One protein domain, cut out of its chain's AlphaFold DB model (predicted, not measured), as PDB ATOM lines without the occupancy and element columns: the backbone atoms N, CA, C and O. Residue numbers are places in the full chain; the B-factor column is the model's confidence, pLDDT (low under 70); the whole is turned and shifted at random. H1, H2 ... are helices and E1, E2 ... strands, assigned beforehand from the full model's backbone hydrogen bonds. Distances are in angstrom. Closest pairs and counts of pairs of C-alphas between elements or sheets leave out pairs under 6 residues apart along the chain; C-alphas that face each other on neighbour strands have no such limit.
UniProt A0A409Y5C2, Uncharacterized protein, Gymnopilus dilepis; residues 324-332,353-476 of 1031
ATOM      1  N   MET A 324     365.375 158.116 160.192       95.69
ATOM      2  CA  MET A 324     364.596 157.065 160.814       95.69
ATOM      3  C   MET A 324     364.892 155.716 160.174       95.69
ATOM      4  O   MET A 324     364.828 155.565 158.953       95.69
ATOM      5  N   ILE A 325     365.139 154.725 161.027       95.50
ATOM      6  CA  ILE A 325     364.863 153.331 160.696       95.50
ATOM      7  C   ILE A 325     363.505 152.941 161.294       95.50
ATOM      8  O   ILE A 325     363.320 152.994 162.510       95.50
ATOM      9  N   ALA A 326     362.541 152.599 160.446       95.81
ATOM     10  CA  ALA A 326     361.270 152.017 160.857       95.81
ATOM     11  C   ALA A 326     361.360 150.490 160.774       95.81
ATOM     12  O   ALA A 326     361.895 149.942 159.813       95.81
ATOM     13  N   ILE A 327     360.870 149.794 161.795       92.56
ATOM     14  CA  ILE A 327     361.026 148.345 161.922       92.56
ATOM     15  C   ILE A 327     359.674 147.730 162.277       92.56
ATOM     16  O   ILE A 327     359.158 147.954 163.373       92.56
ATOM     17  N   HIS A 328     359.111 146.951 161.355       89.94
ATOM     18  CA  HIS A 328     357.867 146.219 161.557       89.94
ATOM     19  C   HIS A 328     358.119 144.814 162.097       89.94
ATOM     20  O   HIS A 328     358.529 143.905 161.373       89.94
ATOM     21  N   LEU A 329     357.818 144.649 163.385       86.69
ATOM     22  CA  LEU A 329     358.078 143.441 164.158       86.69
ATOM     23  C   LEU A 329     356.746 142.809 164.561       86.69
ATOM     24  O   LEU A 329     356.194 143.107 165.623       86.69
ATOM     25  N   ARG A 330     356.219 141.912 163.723       82.50
ATOM     26  CA  ARG A 330     355.019 141.140 164.066       82.50
ATOM     27  C   ARG A 330     355.385 140.054 165.093       82.50
ATOM     28  O   ARG A 330     356.265 139.227 164.849       82.50
ATOM     29  N   ARG A 331     354.713 140.074 166.244       82.50
ATOM     30  CA  ARG A 331     354.858 139.159 167.394       82.50
ATOM     31  C   ARG A 331     353.474 138.619 167.802       82.50
ATOM     32  O   ARG A 331     352.542 138.655 166.999       82.50
ATOM     33  N   GLY A 332     353.320 138.099 169.022       70.00
ATOM     34  CA  GLY A 332     352.042 137.581 169.528       70.00
ATOM     35  C   GLY A 332     351.585 136.324 168.780       70.00
ATOM     36  O   GLY A 332     352.269 135.306 168.826       70.00
ATOM     37  N   LEU A 353     359.352 140.403 146.514       83.19
ATOM     38  CA  LEU A 353     360.136 139.563 145.598       83.19
ATOM     39  C   LEU A 353     360.875 140.348 144.500       83.19
ATOM     40  O   LEU A 353     361.655 139.756 143.753       83.19
ATOM     41  N   LEU A 354     360.661 141.664 144.377       86.12
ATOM     42  CA  LEU A 354     361.227 142.449 143.278       86.12
ATOM     43  C   LEU A 354     362.770 142.365 143.239       86.12
ATOM     44  O   LEU A 354     363.445 142.527 144.267       86.12
ATOM     45  N   PRO A 355     363.373 142.135 142.053       85.31
ATOM     46  CA  PRO A 355     364.787 141.779 141.945       85.31
ATOM     47  C   PRO A 355     365.724 142.905 142.393       85.31
ATOM     48  O   PRO A 355     366.793 142.625 142.926       85.31
ATOM     49  N   PHE A 356     365.300 144.166 142.277       81.38
ATOM     50  CA  PHE A 356     366.083 145.341 142.669       81.38
ATOM     51  C   PHE A 356     366.147 145.602 144.185       81.38
ATOM     52  O   PHE A 356     366.935 146.442 144.617       81.38
ATOM     53  N   LEU A 357     365.317 144.937 144.998       82.06
ATOM     54  CA  LEU A 357     365.328 145.130 146.452       82.06
ATOM     55  C   LEU A 357     366.634 144.588 147.067       82.06
ATOM     56  O   LEU A 357     367.102 143.538 146.625       82.06
ATOM     57  N   PRO A 358     367.227 145.254 148.075       77.94
ATOM     58  CA  PRO A 358     368.523 144.843 148.618       77.94
ATOM     59  C   PRO A 358     368.453 143.521 149.394       77.94
ATOM     60  O   PRO A 358     369.414 142.760 149.390       77.94
ATOM     61  N   ASP A 359     367.313 143.232 150.029       79.06
ATOM     62  CA  ASP A 359     367.092 141.967 150.728       79.06
ATOM     63  C   ASP A 359     366.514 140.902 149.786       79.06
ATOM     64  O   ASP A 359     365.762 141.208 148.849       79.06
ATOM     65  N   LYS A 360     366.866 139.639 150.035       79.88
ATOM     66  CA  LYS A 360     366.436 138.484 149.239       79.88
ATOM     67  C   LYS A 360     366.194 137.286 150.146       79.88
ATOM     68  O   LYS A 360     367.070 136.899 150.913       79.88
ATOM     69  N   PHE A 361     365.034 136.660 149.993       81.19
ATOM     70  CA  PHE A 361     364.708 135.399 150.645       81.19
ATOM     71  C   PHE A 361     364.632 134.309 149.584       81.19
ATOM     72  O   PHE A 361     363.666 134.212 148.832       81.19
ATOM     73  N   ILE A 362     365.723 133.551 149.477       83.06
ATOM     74  CA  ILE A 362     365.832 132.403 148.584       83.06
ATOM     75  C   ILE A 362     365.490 131.178 149.417       83.06
ATOM     76  O   ILE A 362     366.202 130.863 150.373       83.06
ATOM     77  N   ASN A 363     364.396 130.509 149.070       82.12
ATOM     78  CA  ASN A 363     363.948 129.353 149.830       82.12
ATOM     79  C   ASN A 363     364.949 128.198 149.673       82.12
ATOM     80  O   ASN A 363     365.355 127.896 148.545       82.12
ATOM     81  N   PRO A 364     365.339 127.532 150.770       82.06
ATOM     82  CA  PRO A 364     366.184 126.352 150.688       82.06
ATOM     83  C   PRO A 364     365.469 125.207 149.938       82.06
ATOM     84  O   PRO A 364     364.236 125.111 149.957       82.06
ATOM     85  N   PRO A 365     366.223 124.329 149.249       83.62
ATOM     86  CA  PRO A 365     365.659 123.173 148.558       83.62
ATOM     87  C   PRO A 365     365.152 122.105 149.546       83.62
ATOM     88  O   PRO A 365     365.428 122.154 150.743       83.62
ATOM     89  N   GLY A 366     364.443 121.094 149.030       80.56
ATOM     90  CA  GLY A 366     364.063 119.901 149.804       80.56
ATOM     91  C   GLY A 366     362.693 119.938 150.493       80.56
ATOM     92  O   GLY A 366     362.425 119.085 151.333       80.56
ATOM     93  N   TYR A 367     361.822 120.887 150.139       84.44
ATOM     94  CA  TYR A 367     360.429 120.914 150.600       84.44
ATOM     95  C   TYR A 367     359.505 120.020 149.752       84.44
ATOM     96  O   TYR A 367     359.804 119.707 148.598       84.44
ATOM     97  N   THR A 368     358.342 119.673 150.303       80.12
ATOM     98  CA  THR A 368     357.189 119.135 149.565       80.12
ATOM     99  C   THR A 368     355.945 119.980 149.857       80.12
ATOM    100  O   THR A 368     355.927 120.803 150.770       80.12
ATOM    101  N   TRP A 369     354.888 119.841 149.054       76.81
ATOM    102  CA  TRP A 369     353.690 120.669 149.214       76.81
ATOM    103  C   TRP A 369     353.011 120.405 150.571       76.81
ATOM    104  O   TRP A 369     352.434 119.339 150.787       76.81
ATOM    105  N   GLY A 370     353.103 121.371 151.490       79.56
ATOM    106  CA  GLY A 370     352.565 121.281 152.852       79.56
ATOM    107  C   GLY A 370     353.485 120.620 153.884       79.56
ATOM    108  O   GLY A 370     353.037 120.342 154.997       79.56
ATOM    109  N   THR A 371     354.754 120.341 153.569       81.69
ATOM    110  CA  THR A 371     355.742 119.839 154.540       81.69
ATOM    111  C   THR A 371     357.151 120.327 154.195       81.69
ATOM    112  O   THR A 371     357.576 120.297 153.043       81.69
ATOM    113  N   ASN A 372     357.913 120.747 155.205       87.25
ATOM    114  CA  ASN A 372     359.277 121.246 155.030       87.25
ATOM    115  C   ASN A 372     360.227 120.623 156.067       87.25
ATOM    116  O   ASN A 372     359.769 120.102 157.086       87.25
ATOM    117  N   THR A 373     361.537 120.636 155.808       89.75
ATOM    118  CA  THR A 373     362.512 120.022 156.729       89.75
ATOM    119  C   THR A 373     362.691 120.867 158.001       89.75
ATOM    120  O   THR A 373     362.465 122.079 157.955       89.75
ATOM    121  N   PRO A 374     363.114 120.284 159.140       89.81
ATOM    122  CA  PRO A 374     363.378 121.045 160.363       89.81
ATOM    123  C   PRO A 374     364.383 122.190 160.166       89.81
ATOM    124  O   PRO A 374     364.179 123.283 160.691       89.81
ATOM    125  N   GLU A 375     365.421 121.970 159.360       88.62
ATOM    126  CA  GLU A 375     366.459 122.954 159.032       88.62
ATOM    127  C   GLU A 375     365.876 124.120 158.222       88.62
ATOM    128  O   GLU A 375     366.178 125.287 158.480       88.62
ATOM    129  N   ASN A 376     364.978 123.815 157.281       86.81
ATOM    130  CA  ASN A 376     364.259 124.823 156.515       86.81
ATOM    131  C   ASN A 376     363.285 125.598 157.419       86.81
ATOM    132  O   ASN A 376     363.222 126.823 157.337       86.81
ATOM    133  N   VAL A 377     362.579 124.932 158.339       88.06
ATOM    134  CA  VAL A 377     361.716 125.599 159.332       88.06
ATOM    135  C   VAL A 377     362.525 126.540 160.233       88.06
ATOM    136  O   VAL A 377     362.088 127.665 160.476       88.06
ATOM    137  N   GLU A 378     363.720 126.148 160.678       88.00
ATOM    138  CA  GLU A 378     364.619 127.023 161.444       88.00
ATOM    139  C   GLU A 378     365.090 128.231 160.612       88.00
ATOM    140  O   GLU A 378     365.017 129.373 161.081       88.00
ATOM    141  N   PHE A 379     365.481 128.014 159.350       85.44
ATOM    142  CA  PHE A 379     365.834 129.086 158.413       85.44
ATOM    143  C   PHE A 379     364.683 130.089 158.217       85.44
ATOM    144  O   PHE A 379     364.904 131.304 158.238       85.44
ATOM    145  N   PHE A 380     363.444 129.605 158.091       85.00
ATOM    146  CA  PHE A 380     362.245 130.443 158.027       85.00
ATOM    147  C   PHE A 380     362.009 131.219 159.322       85.00
ATOM    148  O   PHE A 380     361.795 132.432 159.280       85.00
ATOM    149  N   LEU A 381     362.064 130.554 160.480       85.75
ATOM    150  CA  LEU A 381     361.841 131.191 161.781       85.75
ATOM    151  C   LEU A 381     362.868 132.294 162.057       85.75
ATOM    152  O   LEU A 381     362.481 133.348 162.560       85.75
ATOM    153  N   LYS A 382     364.127 132.118 161.640       84.62
ATOM    154  CA  LYS A 382     365.174 133.148 161.745       84.62
ATOM    155  C   LYS A 382     364.802 134.466 161.050       84.62
ATOM    156  O   LYS A 382     365.194 135.521 161.535       84.62
ATOM    157  N   HIS A 383     364.030 134.421 159.962       80.62
ATOM    158  CA  HIS A 383     363.610 135.607 159.199       80.62
ATOM    159  C   HIS A 383     362.178 136.068 159.523       80.62
ATOM    160  O   HIS A 383     361.881 137.261 159.481       80.62
ATOM    161  N   CYS A 384     361.279 135.141 159.854       81.56
ATOM    162  CA  CYS A 384     359.868 135.419 160.124       81.56
ATOM    163  C   CYS A 384     359.611 135.822 161.588       81.56
ATOM    164  O   CYS A 384     358.805 136.717 161.857       81.56
ATOM    165  N   LEU A 385     360.320 135.197 162.534       85.38
ATOM    166  CA  LEU A 385     360.235 135.456 163.972       85.38
ATOM    167  C   LEU A 385     361.649 135.590 164.589       85.38
ATOM    168  O   LEU A 385     362.011 134.817 165.476       85.38
ATOM    169  N   PRO A 386     362.455 136.573 164.143       88.06
ATOM    170  CA  PRO A 386     363.864 136.707 164.522       88.06
ATOM    171  C   PRO A 386     364.084 136.915 166.028       88.06
ATOM    172  O   PRO A 386     363.217 137.477 166.709       88.06
ATOM    173  N   THR A 387     365.260 136.526 166.539       90.38
ATOM    174  CA  THR A 387     365.703 136.862 167.908       90.38
ATOM    175  C   THR A 387     366.145 138.322 168.008       90.38
ATOM    176  O   THR A 387     366.380 138.984 166.995       90.38
ATOM    177  N   ASP A 388     366.280 138.831 169.230       92.81
ATOM    178  CA  ASP A 388     366.661 140.225 169.477       92.81
ATOM    179  C   ASP A 388     368.090 140.516 168.983       92.81
ATOM    180  O   ASP A 388     368.345 141.577 168.409       92.81
ATOM    181  N   GLU A 389     369.002 139.547 169.098       92.00
ATOM    182  CA  GLU A 389     370.366 139.622 168.565       92.00
ATOM    183  C   GLU A 389     370.369 139.713 167.036       92.00
ATOM    184  O   GLU A 389     371.075 140.552 166.480       92.00
ATOM    185  N   PHE A 390     369.550 138.905 166.352       90.62
ATOM    186  CA  PHE A 390     369.442 138.953 164.892       90.62
ATOM    187  C   PHE A 390     368.786 140.254 164.408       90.62
ATOM    188  O   PHE A 390     369.219 140.833 163.412       90.62
ATOM    189  N   ILE A 391     367.778 140.762 165.129       92.19
ATOM    190  CA  ILE A 391     367.196 142.084 164.853       92.19
ATOM    191  C   ILE A 391     368.279 143.165 164.982       92.19
ATOM    192  O   ILE A 391     368.406 144.012 164.100       92.19
ATOM    193  N   LEU A 392     369.086 143.134 166.048       93.69
ATOM    194  CA  LEU A 392     370.179 144.086 166.253       93.69
ATOM    195  C   LEU A 392     371.242 143.995 165.149       93.69
ATOM    196  O   LEU A 392     371.690 145.028 164.653       93.69
ATOM    197  N   GLU A 393     371.630 142.782 164.758       92.75
ATOM    198  CA  GLU A 393     372.553 142.526 163.651       92.75
ATOM    199  C   GLU A 393     372.013 143.123 162.346       92.75
ATOM    200  O   GLU A 393     372.673 143.972 161.749       92.75
ATOM    201  N   LYS A 394     370.773 142.794 161.956       90.06
ATOM    202  CA  LYS A 394     370.140 143.311 160.731       90.06
ATOM    203  C   LYS A 394     369.976 144.834 160.752       90.06
ATOM    204  O   LYS A 394     370.206 145.473 159.729       90.06
ATOM    205  N   VAL A 395     369.648 145.434 161.900       93.31
ATOM    206  CA  VAL A 395     369.579 146.899 162.078       93.31
ATOM    207  C   VAL A 395     370.946 147.556 161.906       93.31
ATOM    208  O   VAL A 395     371.045 148.593 161.252       93.31
ATOM    209  N   ASN A 396     372.005 146.971 162.468       93.12
ATOM    210  CA  ASN A 396     373.362 147.496 162.316       93.12
ATOM    211  C   ASN A 396     373.856 147.356 160.871       93.12
ATOM    212  O   ASN A 396     374.430 148.309 160.344       93.12
ATOM    213  N   THR A 397     373.571 146.227 160.218       91.12
ATOM    214  CA  THR A 397     373.861 145.989 158.798       91.12
ATOM    215  C   THR A 397     373.132 147.000 157.917       91.12
ATOM    216  O   THR A 397     373.791 147.752 157.210       91.12
ATOM    217  N   ALA A 398     371.810 147.142 158.048       90.81
ATOM    218  CA  ALA A 398     371.031 148.105 157.267       90.81
ATOM    219  C   ALA A 398     371.465 149.565 157.513       90.81
ATOM    220  O   ALA A 398     371.499 150.374 156.586       90.81
ATOM    221  N   ARG A 399     371.862 149.915 158.747       91.31
ATOM    222  CA  ARG A 399     372.442 151.231 159.071       91.31
ATOM    223  C   ARG A 399     373.784 151.440 158.368       91.31
ATOM    224  O   ARG A 399     374.013 152.523 157.834       91.31
ATOM    225  N   ALA A 400     374.657 150.435 158.359       91.19
ATOM    226  CA  ALA A 400     375.950 150.492 157.684       91.19
ATOM    227  C   ALA A 400     375.795 150.557 156.155       91.19
ATOM    228  O   ALA A 400     376.401 151.423 155.529       91.19
ATOM    229  N   GLU A 401     374.941 149.717 155.570       89.31
ATOM    230  CA  GLU A 401     374.611 149.692 154.140       89.31
ATOM    231  C   GLU A 401     374.002 151.016 153.677       89.31
ATOM    232  O   GLU A 401     374.472 151.597 152.700       89.31
ATOM    233  N   TYR A 402     373.017 151.556 154.402       89.06
ATOM    234  CA  TYR A 402     372.408 152.842 154.064       89.06
ATOM    235  C   TYR A 402     373.426 153.989 154.074       89.06
ATOM    236  O   TYR A 402     373.398 154.831 153.173       89.06
ATOM    237  N   ILE A 403     374.336 154.007 155.058       88.69
ATOM    238  CA  ILE A 403     375.428 154.988 155.146       88.69
ATOM    239  C   ILE A 403     376.429 154.793 153.996       88.69
ATOM    240  O   ILE A 403     376.789 155.768 153.338       88.69
ATOM    241  N   ALA A 404     376.845 153.555 153.717       88.62
ATOM    242  CA  ALA A 404     377.800 153.218 152.659       88.62
ATOM    243  C   ALA A 404     377.250 153.469 151.245       88.62
ATOM    244  O   ALA A 404     378.001 153.849 150.351       88.62
ATOM    245  N   ALA A 405     375.937 153.325 151.046       86.75
ATOM    246  CA  ALA A 405     375.239 153.644 149.803       86.75
ATOM    247  C   ALA A 405     375.055 155.161 149.569       86.75
ATOM    248  O   ALA A 405     374.415 155.559 148.587       86.75
ATOM    249  N   GLY A 406     375.563 156.013 150.470       82.75
ATOM    250  CA  GLY A 406     375.666 157.456 150.264       82.75
ATOM    251  C   GLY A 406     376.512 157.777 149.033       82.75
ATOM    252  O   GLY A 406     377.625 157.277 148.875       82.75
ATOM    253  N   LYS A 407     375.991 158.622 148.139       85.31
ATOM    254  CA  LYS A 407     376.751 159.108 146.978       85.31
ATOM    255  C   LYS A 407     377.966 159.935 147.443       85.31
ATOM    256  O   LYS A 407     377.940 160.474 148.549       85.31
ATOM    257  N   PRO A 408     379.024 160.111 146.629       78.88
ATOM    258  CA  PRO A 408     380.152 160.970 146.995       78.88
ATOM    259  C   PRO A 408     379.695 162.384 147.399       78.88
ATOM    260  O   PRO A 408     379.119 163.109 146.592       78.88
ATOM    261  N   GLY A 409     379.933 162.762 148.661       74.62
ATOM    262  CA  GLY A 409     379.468 164.025 149.260       74.62
ATOM    263  C   GLY A 409     378.119 163.958 150.001       74.62
ATOM    264  O   GLY A 409     377.795 164.881 150.746       74.62
ATOM    265  N   GLU A 410     377.357 162.870 149.870       82.06
ATOM    266  CA  GLU A 410     376.089 162.633 150.573       82.06
ATOM    267  C   GLU A 410     376.349 162.004 151.953       82.06
ATOM    268  O   GLU A 410     376.473 160.788 152.101       82.06
ATOM    269  N   ALA A 411     376.411 162.838 152.992       80.00
ATOM    270  CA  ALA A 411     376.450 162.360 154.371       80.00
ATOM    271  C   ALA A 411     375.081 161.794 154.784       80.00
ATOM    272  O   ALA A 411     374.149 162.543 155.083       80.00
ATOM    273  N   ARG A 412     374.959 160.465 154.810       87.31
ATOM    274  CA  ARG A 412     373.790 159.760 155.350       87.31
ATOM    275  C   ARG A 412     373.983 159.415 156.821       87.31
ATOM    276  O   ARG A 412     375.092 159.135 157.273       87.31
ATOM    277  N   HIS A 413     372.888 159.432 157.572       91.25
ATOM    278  CA  HIS A 413     372.884 159.106 158.991       91.25
ATOM    279  C   HIS A 413     371.509 158.586 159.409       91.25
ATOM    280  O   HIS A 413     370.505 159.154 159.000       91.25
ATOM    281  N   LEU A 414     371.477 157.557 160.256       93.06
ATOM    282  CA  LEU A 414     370.271 157.123 160.964       93.06
ATOM    283  C   LEU A 414     370.569 157.145 162.458       93.06
ATOM    284  O   LEU A 414     371.592 156.600 162.880       93.06
ATOM    285  N   ASP A 415     369.691 157.747 163.248       93.69
ATOM    286  CA  ASP A 415     369.754 157.794 164.720       93.69
ATOM    287  C   ASP A 415     368.377 157.949 165.395       93.69
ATOM    288  O   ASP A 415     368.286 157.965 166.626       93.69
ATOM    289  N   VAL A 416     367.314 157.994 164.588       96.44
ATOM    290  CA  VAL A 416     365.914 157.877 164.997       96.44
ATOM    291  C   VAL A 416     365.450 156.456 164.681       96.44
ATOM    292  O   VAL A 416     365.807 155.890 163.649       96.44
ATOM    293  N   MET A 417     364.654 155.865 165.562       97.50
ATOM    294  CA  MET A 417     364.099 154.528 165.378       97.50
ATOM    295  C   MET A 417     362.604 154.529 165.679       97.50
ATOM    296  O   MET A 417     362.184 155.053 166.713       97.50
ATOM    297  N   PHE A 418     361.825 153.905 164.801       97.31
ATOM    298  CA  PHE A 418     360.417 153.608 165.023       97.31
ATOM    299  C   PHE A 418     360.195 152.095 165.022       97.31
ATOM    300  O   PHE A 418     360.593 151.402 164.089       97.31
ATOM    301  N   LEU A 419     359.583 151.578 166.081       94.88
ATOM    302  CA  LEU A 419     359.290 150.160 166.261       94.88
ATOM    303  C   LEU A 419     357.773 149.961 166.199       94.88
ATOM    304  O   LEU A 419     357.082 150.160 167.204       94.88
ATOM    305  N   LEU A 420     357.270 149.564 165.030       93.00
ATOM    306  CA  LEU A 420     355.854 149.268 164.833       93.00
ATOM    307  C   LEU A 420     355.594 147.777 165.086       93.00
ATOM    308  O   LEU A 420     356.163 146.899 164.430       93.00
ATOM    309  N   THR A 421     354.790 147.472 166.105       87.12
ATOM    310  CA  THR A 421     354.606 146.100 166.599       87.12
ATOM    311  C   THR A 421     353.243 145.895 167.248       87.12
ATOM    312  O   THR A 421     352.704 146.777 167.906       87.12
ATOM    313  N   ASN A 422     352.700 144.685 167.097       83.06
ATOM    314  CA  ASN A 422     351.491 144.236 167.786       83.06
ATOM    315  C   ASN A 422     351.777 143.565 169.144       83.06
ATOM    316  O   ASN A 422     350.870 142.948 169.707       83.06
ATOM    317  N   ASP A 423     353.021 143.603 169.639       83.81
ATOM    318  CA  ASP A 423     353.339 143.086 170.969       83.81
ATOM    319  C   ASP A 423     352.609 143.869 172.074       83.81
ATOM    320  O   ASP A 423     352.485 145.091 172.026       83.81
ATOM    321  N   LYS A 424     352.156 143.139 173.097       78.69
ATOM    322  CA  LYS A 424     351.538 143.679 174.318       78.69
ATOM    323  C   LYS A 424     352.203 143.130 175.593       78.69
ATOM    324  O   LYS A 424     351.677 143.320 176.683       78.69
ATOM    325  N   THR A 425     353.326 142.414 175.468       75.94
ATOM    326  CA  THR A 425     353.947 141.638 176.561       75.94
ATOM    327  C   THR A 425     355.104 142.352 177.266       75.94
ATOM    328  O   THR A 425     355.654 141.822 178.230       75.94
ATOM    329  N   GLY A 426     355.477 143.552 176.808       78.31
ATOM    330  CA  GLY A 426     356.615 144.316 177.335       78.31
ATOM    331  C   GLY A 426     357.965 143.895 176.745       78.31
ATOM    332  O   GLY A 426     358.997 144.466 177.099       78.31
ATOM    333  N   TRP A 427     357.984 142.946 175.800       87.81
ATOM    334  CA  TRP A 427     359.199 142.538 175.086       87.81
ATOM    335  C   TRP A 427     359.876 143.734 174.392       87.81
ATOM    336  O   TRP A 427     361.103 143.878 174.435       87.81
ATOM    337  N   VAL A 428     359.079 144.654 173.838       90.12
ATOM    338  CA  VAL A 428     359.584 145.858 173.163       90.12
ATOM    339  C   VAL A 428     360.415 146.777 174.076       90.12
ATOM    340  O   VAL A 428     361.316 147.457 173.585       90.12
ATOM    341  N   ASP A 429     360.209 146.765 175.398       89.69
ATOM    342  CA  ASP A 429     361.025 147.543 176.344       89.69
ATOM    343  C   ASP A 429     362.415 146.928 176.570       89.69
ATOM    344  O   ASP A 429     363.409 147.651 176.730       89.69
ATOM    345  N   GLY A 430     362.512 145.597 176.506       90.69
ATOM    346  CA  GLY A 430     363.785 144.879 176.441       90.69
ATOM    347  C   GLY A 430     364.566 145.270 175.186       90.69
ATOM    348  O   GLY A 430     365.727 145.683 175.278       90.69
ATOM    349  N   LEU A 431     363.888 145.272 174.035       92.38
ATOM    350  CA  LEU A 431     364.461 145.664 172.747       92.38
ATOM    351  C   LEU A 431     364.889 147.149 172.724       92.38
ATOM    352  O   LEU A 431     366.027 147.461 172.362       92.38
ATOM    353  N   LYS A 432     364.045 148.071 173.218       94.62
ATOM    354  CA  LYS A 432     364.383 149.494 173.458       94.62
ATOM    355  C   LYS A 432     365.638 149.629 174.330       94.62
ATOM    356  O   LYS A 432     366.499 150.468 174.056       94.62
ATOM    357  N   THR A 433     365.758 148.824 175.384       94.00
ATOM    358  CA  THR A 433     366.907 148.843 176.306       94.00
ATOM    359  C   THR A 433     368.185 148.336 175.640       94.00
ATOM    360  O   THR A 433     369.253 148.919 175.843       94.00
ATOM    361  N   MET A 434     368.093 147.291 174.818       95.06
ATOM    362  CA  MET A 434     369.200 146.799 174.000       95.06
ATOM    363  C   MET A 434     369.665 147.873 173.008       95.06
ATOM    364  O   MET A 434     370.827 148.275 173.050       95.06
ATOM    365  N   PHE A 435     368.773 148.432 172.188       96.25
ATOM    366  CA  PHE A 435     369.137 149.471 171.220       96.25
ATOM    367  C   PHE A 435     369.756 150.719 171.873       96.25
ATOM    368  O   PHE A 435     370.733 151.257 171.347       96.25
ATOM    369  N   LYS A 436     369.288 151.135 173.060       94.44
ATOM    370  CA  LYS A 436     369.912 152.222 173.844       94.44
ATOM    371  C   LYS A 436     371.367 151.929 174.225       94.44
ATOM    372  O   LYS A 436     372.201 152.829 174.137       94.44
ATOM    373  N   LYS A 437     371.703 150.685 174.596       93.81
ATOM    374  CA  LYS A 437     373.100 150.267 174.850       93.81
ATOM    375  C   LYS A 437     373.965 150.333 173.584       93.81
ATOM    376  O   LYS A 437     375.160 150.587 173.688       93.81
ATOM    377  N   HIS A 438     373.357 150.163 172.409       92.38
ATOM    378  CA  HIS A 438     374.002 150.239 171.094       92.38
ATOM    379  C   HIS A 438     373.869 151.623 170.413       92.38
ATOM    380  O   HIS A 438     373.994 151.742 169.195       92.38
ATOM    381  N   GLY A 439     373.651 152.693 171.191       89.62
ATOM    382  CA  GLY A 439     373.752 154.078 170.707       89.62
ATOM    383  C   GLY A 439     372.525 154.618 169.963       89.62
ATOM    384  O   GLY A 439     372.642 155.596 169.225       89.62
ATOM    385  N   TRP A 440     371.351 154.006 170.134       94.44
ATOM    386  CA  TRP A 440     370.079 154.577 169.679       94.44
ATOM    387  C   TRP A 440     369.436 155.404 170.796       94.44
ATOM    388  O   TRP A 440     369.097 154.881 171.859       94.44
ATOM    389  N   HIS A 441     369.277 156.708 170.567       91.69
ATOM    390  CA  HIS A 441     368.848 157.655 171.606       91.69
ATOM    391  C   HIS A 441     367.414 158.170 171.427       91.69
ATOM    392  O   HIS A 441     366.767 158.490 172.425       91.69
ATOM    393  N   THR A 442     366.898 158.197 170.196       96.44
ATOM    394  CA  THR A 442     365.469 158.390 169.913       96.44
ATOM    395  C   THR A 442     364.900 157.070 169.413       96.44
ATOM    396  O   THR A 442     365.199 156.648 168.300       96.44
ATOM    397  N   ILE A 443     364.098 156.417 170.253       97.00
ATOM    398  CA  ILE A 443     363.348 155.206 169.912       97.00
ATOM    399  C   ILE A 443     361.901 155.458 170.316       97.00
ATOM    400  O   ILE A 443     361.652 155.741 171.490       97.00
ATOM    401  N   VAL A 444     360.998 155.354 169.350       96.50
ATOM    402  CA  VAL A 444     359.546 155.500 169.497       96.50
ATOM    403  C   VAL A 444     358.903 154.161 169.116       96.50
ATOM    404  O   VAL A 444     359.380 153.492 168.199       96.50
ATOM    405  N   THR A 445     357.857 153.735 169.813       95.19
ATOM    406  CA  THR A 445     357.063 152.527 169.503       95.19
ATOM    407  C   THR A 445     355.630 152.894 169.104       95.19
ATOM    408  O   THR A 445     355.193 153.995 169.423       95.19
ATOM    409  N   THR A 446     354.859 151.982 168.491       90.75
ATOM    410  CA  THR A 446     353.394 152.155 168.292       90.75
ATOM    411  C   THR A 446     352.700 152.634 169.577       90.75
ATOM    412  O   THR A 446     351.869 153.532 169.557       90.75
ATOM    413  N   SER A 447     353.092 152.071 170.724       89.75
ATOM    414  CA  SER A 447     352.556 152.412 172.051       89.75
ATOM    415  C   SER A 447     353.024 153.754 172.630       89.75
ATOM    416  O   SER A 447     352.535 154.139 173.686       89.75
ATOM    417  N   ASP A 448     354.006 154.419 172.013       92.44
ATOM    418  CA  ASP A 448     354.450 155.760 172.416       92.44
ATOM    419  C   ASP A 448     353.651 156.863 171.686       92.44
ATOM    420  O   ASP A 448     353.828 158.035 172.014       92.44
ATOM    421  N   LEU A 449     352.816 156.516 170.693       91.31
ATOM    422  CA  LEU A 449     352.019 157.473 169.919       91.31
ATOM    423  C   LEU A 449     350.821 157.994 170.733       91.31
ATOM    424  O   LEU A 449     350.017 157.223 171.260       91.31
ATOM    425  N   GLU A 450     350.662 159.313 170.776       91.12
ATOM    426  CA  GLU A 450     349.496 159.992 171.333       91.12
ATOM    427  C   GLU A 450     348.375 160.018 170.281       91.12
ATOM    428  O   GLU A 450     348.335 160.895 169.414       91.12
ATOM    429  N   LEU A 451     347.472 159.036 170.351       86.06
ATOM    430  CA  LEU A 451     346.317 158.882 169.459       86.06
ATOM    431  C   LEU A 451     345.011 159.183 170.212       86.06
ATOM    432  O   LEU A 451     344.799 158.678 171.316       86.06
ATOM    433  N   ASP A 452     344.133 159.995 169.627       83.19
ATOM    434  CA  ASP A 452     342.741 160.139 170.074       83.19
ATOM    435  C   ASP A 452     341.873 158.938 169.611       83.19
ATOM    436  O   ASP A 452     342.380 158.056 168.913       83.19
ATOM    437  N   PRO A 453     340.583 158.834 169.992       85.00
ATOM    438  CA  PRO A 453     339.751 157.695 169.600       85.00
ATOM    439  C   PRO A 453     339.622 157.458 168.083       85.00
ATOM    440  O   PRO A 453     339.574 156.308 167.648       85.00
ATOM    441  N   TRP A 454     339.609 158.512 167.267       85.38
ATOM    442  CA  TRP A 454     339.526 158.401 165.807       85.38
ATOM    443  C   TRP A 454     340.863 157.935 165.233       85.38
ATOM    444  O   TRP A 454     340.910 156.996 164.439       85.38
ATOM    445  N   GLU A 455     341.957 158.537 165.698       90.75
ATOM    446  CA  GLU A 455     343.326 158.185 165.310       90.75
ATOM    447  C   GLU A 455     343.704 156.750 165.740       90.75
ATOM    448  O   GLU A 455     344.427 156.051 165.028       90.75
ATOM    449  N   LYS A 456     343.186 156.282 166.882       90.19
ATOM    450  CA  LYS A 456     343.391 154.926 167.415       90.19
ATOM    451  C   LYS A 456     342.677 153.858 166.588       90.19
ATOM    452  O   LYS A 456     343.256 152.793 166.374       90.19
ATOM    453  N   ASP A 457     341.463 154.130 166.105       88.00
ATOM    454  CA  ASP A 457     340.722 153.210 165.227       88.00
ATOM    455  C   ASP A 457     341.467 152.974 163.898       88.00
ATOM    456  O   ASP A 457     341.467 151.868 163.369       88.00
ATOM    457  N   VAL A 458     342.217 153.972 163.416       92.25
ATOM    458  CA  VAL A 458     343.025 153.897 162.181       92.25
ATOM    459  C   VAL A 458     344.521 153.646 162.442       92.25
ATOM    460  O   VAL A 458     345.344 153.743 161.529       92.25
ATOM    461  N   GLY A 459     344.901 153.295 163.677       90.88
ATOM    462  CA  GLY A 459     346.293 153.305 164.149       90.88
ATOM    463  C   GLY A 459     347.270 152.430 163.351       90.88
ATOM    464  O   GLY A 459     348.451 152.755 163.253       90.88
ATOM    465  N   MET A 460     346.797 151.361 162.701       89.88
ATOM    466  CA  MET A 460     347.655 150.521 161.850       89.88
ATOM    467  C   MET A 460     348.128 151.253 160.580       89.88
ATOM    468  O   MET A 460     349.233 151.006 160.103       89.88
ATOM    469  N   ALA A 461     347.321 152.176 160.052       90.94
ATOM    470  CA  ALA A 461     347.654 153.005 158.904       90.94
ATOM    471  C   ALA A 461     348.557 154.182 159.316       90.94
ATOM    472  O   ALA A 461     349.413 154.586 158.532       90.94
ATOM    473  N   VAL A 462     348.450 154.657 160.566       94.06
ATOM    474  CA  VAL A 462     349.401 155.606 161.184       94.06
ATOM    475  C   VAL A 462     350.797 154.988 161.278       94.06
ATOM    476  O   VAL A 462     351.758 155.569 160.770       94.06
ATOM    477  N   ASP A 463     350.902 153.774 161.827       93.06
ATOM    478  CA  ASP A 463     352.151 153.001 161.870       93.06
ATOM    479  C   ASP A 463     352.765 152.837 160.466       93.06
ATOM    480  O   ASP A 463     353.963 153.065 160.265       93.06
ATOM    481  N   MET A 464     351.942 152.478 159.475       88.81
ATOM    482  CA  MET A 464     352.367 152.334 158.081       88.81
ATOM    483  C   MET A 464     352.853 153.641 157.454       88.81
ATOM    484  O   MET A 464     353.840 153.618 156.720       88.81
ATOM    485  N   ASP A 465     352.196 154.774 157.706       92.19
ATOM    486  CA  ASP A 465     352.572 156.050 157.090       92.19
ATOM    487  C   ASP A 465     353.864 156.623 157.690       92.19
ATOM    488  O   ASP A 465     354.710 157.147 156.962       92.19
ATOM    489  N   ILE A 466     354.081 156.441 158.997       91.38
ATOM    490  CA  ILE A 466     355.371 156.721 159.648       91.38
ATOM    491  C   ILE A 466     356.466 155.842 159.027       91.38
ATOM    492  O   ILE A 466     357.529 156.340 158.648       91.38
ATOM    493  N   ALA A 467     356.195 154.544 158.861       90.19
ATOM    494  CA  ALA A 467     357.128 153.599 158.255       90.19
ATOM    495  C   ALA A 467     357.447 153.911 156.781       90.19
ATOM    496  O   ALA A 467     358.599 153.791 156.360       90.19
ATOM    497  N   ARG A 468     356.456 154.371 156.010       86.12
ATOM    498  CA  ARG A 468     356.597 154.818 154.615       86.12
ATOM    499  C   ARG A 468     357.492 156.054 154.490       86.12
ATOM    500  O   ARG A 468     358.229 156.167 153.514       86.12
ATOM    501  N   LYS A 469     357.438 156.973 155.461       87.50
ATOM    502  CA  LYS A 469     358.274 158.190 155.494       87.50
ATOM    503  C   LYS A 469     359.722 157.912 155.910       87.50
ATOM    504  O   LYS A 469     360.596 158.717 155.598       87.50
ATOM    505  N   ALA A 470     359.984 156.811 156.615       92.69
ATOM    506  CA  ALA A 470     361.308 156.487 157.133       92.69
ATOM    507  C   ALA A 470     362.350 156.245 156.027       92.69
ATOM    508  O   ALA A 470     362.075 155.615 155.004       92.69
ATOM    509  N   ALA A 471     363.586 156.690 156.264       91.12
ATOM    510  CA  ALA A 471     364.696 156.483 155.340       91.12
ATOM    511  C   ALA A 471     365.071 155.003 155.163       91.12
ATOM    512  O   ALA A 471     365.455 154.581 154.072       91.12
ATOM    513  N   VAL A 472     364.966 154.185 156.202       91.50
ATOM    514  CA  VAL A 472     365.097 152.731 156.063       91.50
ATOM    515  C   VAL A 472     363.885 152.085 156.697       91.50
ATOM    516  O   VAL A 472     363.523 152.424 157.820       91.50
ATOM    517  N   PHE A 473     363.285 151.133 155.996       89.44
ATOM    518  CA  PHE A 473     362.296 150.241 156.570       89.44
ATOM    519  C   PHE A 473     362.835 148.816 156.582       89.44
ATOM    520  O   PHE A 473     363.480 148.366 155.637       89.44
ATOM    521  N   LEU A 474     362.559 148.110 157.672       87.75
ATOM    522  CA  LEU A 474     362.793 146.684 157.822       87.75
ATOM    523  C   LEU A 474     361.472 146.033 158.230       87.75
ATOM    524  O   LEU A 474     360.861 146.438 159.214       87.75
ATOM    525  N   GLY A 475     361.036 145.012 157.499       81.50
ATOM    526  CA  GLY A 475     359.828 144.254 157.818       81.50
ATOM    527  C   GLY A 475     360.086 142.754 157.822       81.50
ATOM    528  O   GLY A 475     360.988 142.265 157.142       81.50
ATOM    529  N   ASN A 476     359.263 142.011 158.562       69.38
ATOM    530  CA  ASN A 476     359.242 140.548 158.515       69.38
ATOM    531  C   ASN A 476     358.689 140.084 157.146       69.38
ATOM    532  O   ASN A 476     357.493 139.819 157.012       69.38
TER     533      ASN A 476
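What this domain is: This is residues 324 to 332 and 353 to 476 of the 1031 residues of an uncharacterized protein of Gymnopilus dilepis (UniProt A0A409Y5C2). A parallel sheet, ordered E3-E2-E1-E4, is the middle of three layers, with H2 and H3 over one face and H5 over the other. H1 and unnamed residues 353 to 373 lie off to one side; residues 405 to 410 and 452 to 458, including H4, stick out. The printed part has 133 residues, with five named helices and four named strands, E1-H1-H2-E2-H3-E3-H4-H5-E4 along the chain, class mixed. It is only just compact, close to loose: radius of gyration of the C-alphas 16.8 A, spans 47 by 45 by 30 A.

Where its parts are: Find C-alpha 324 at (364.596, 157.065, 160.814), where E1, residues 324 to 329, begins; E2 is 416 to 421, E3 442 to 445, and E4 472 to 475, which ends with C-alpha 475 at (359.828, 144.254, 157.818). H1 is 374 to 384, H2 388 to 404 and 24.0 A long, H3 427 to 437, H4 453 to 457, and H5 459 to 469.

How they stand to each other: Look between E1 and E2: N 327 and O 418 are 2.8 A apart, within hydrogen-bond range. H3 joins E2 to its parallel neighbour E3, a strand-helix-strand unit with right-handed crossover; the closest C-alphas of H3 and E3, 432 and 443, are 6.8 A apart. E3, H4 H5, E4 form a split unit, E2 and E1 between. On the opposite face, H5 comes closest to E1 at C-alphas 467 and 326, 5.1 A. Every O i to N i+4 pair is within range in H2, H3, H4 and H5, 6 of 7 in H1.

The domain as a whole: Residues 333 to 352 are cut out, with 25.3 A between C-alphas 332 and 353; H2 to E2 is a long link; residue 476 is under pLDDT 70.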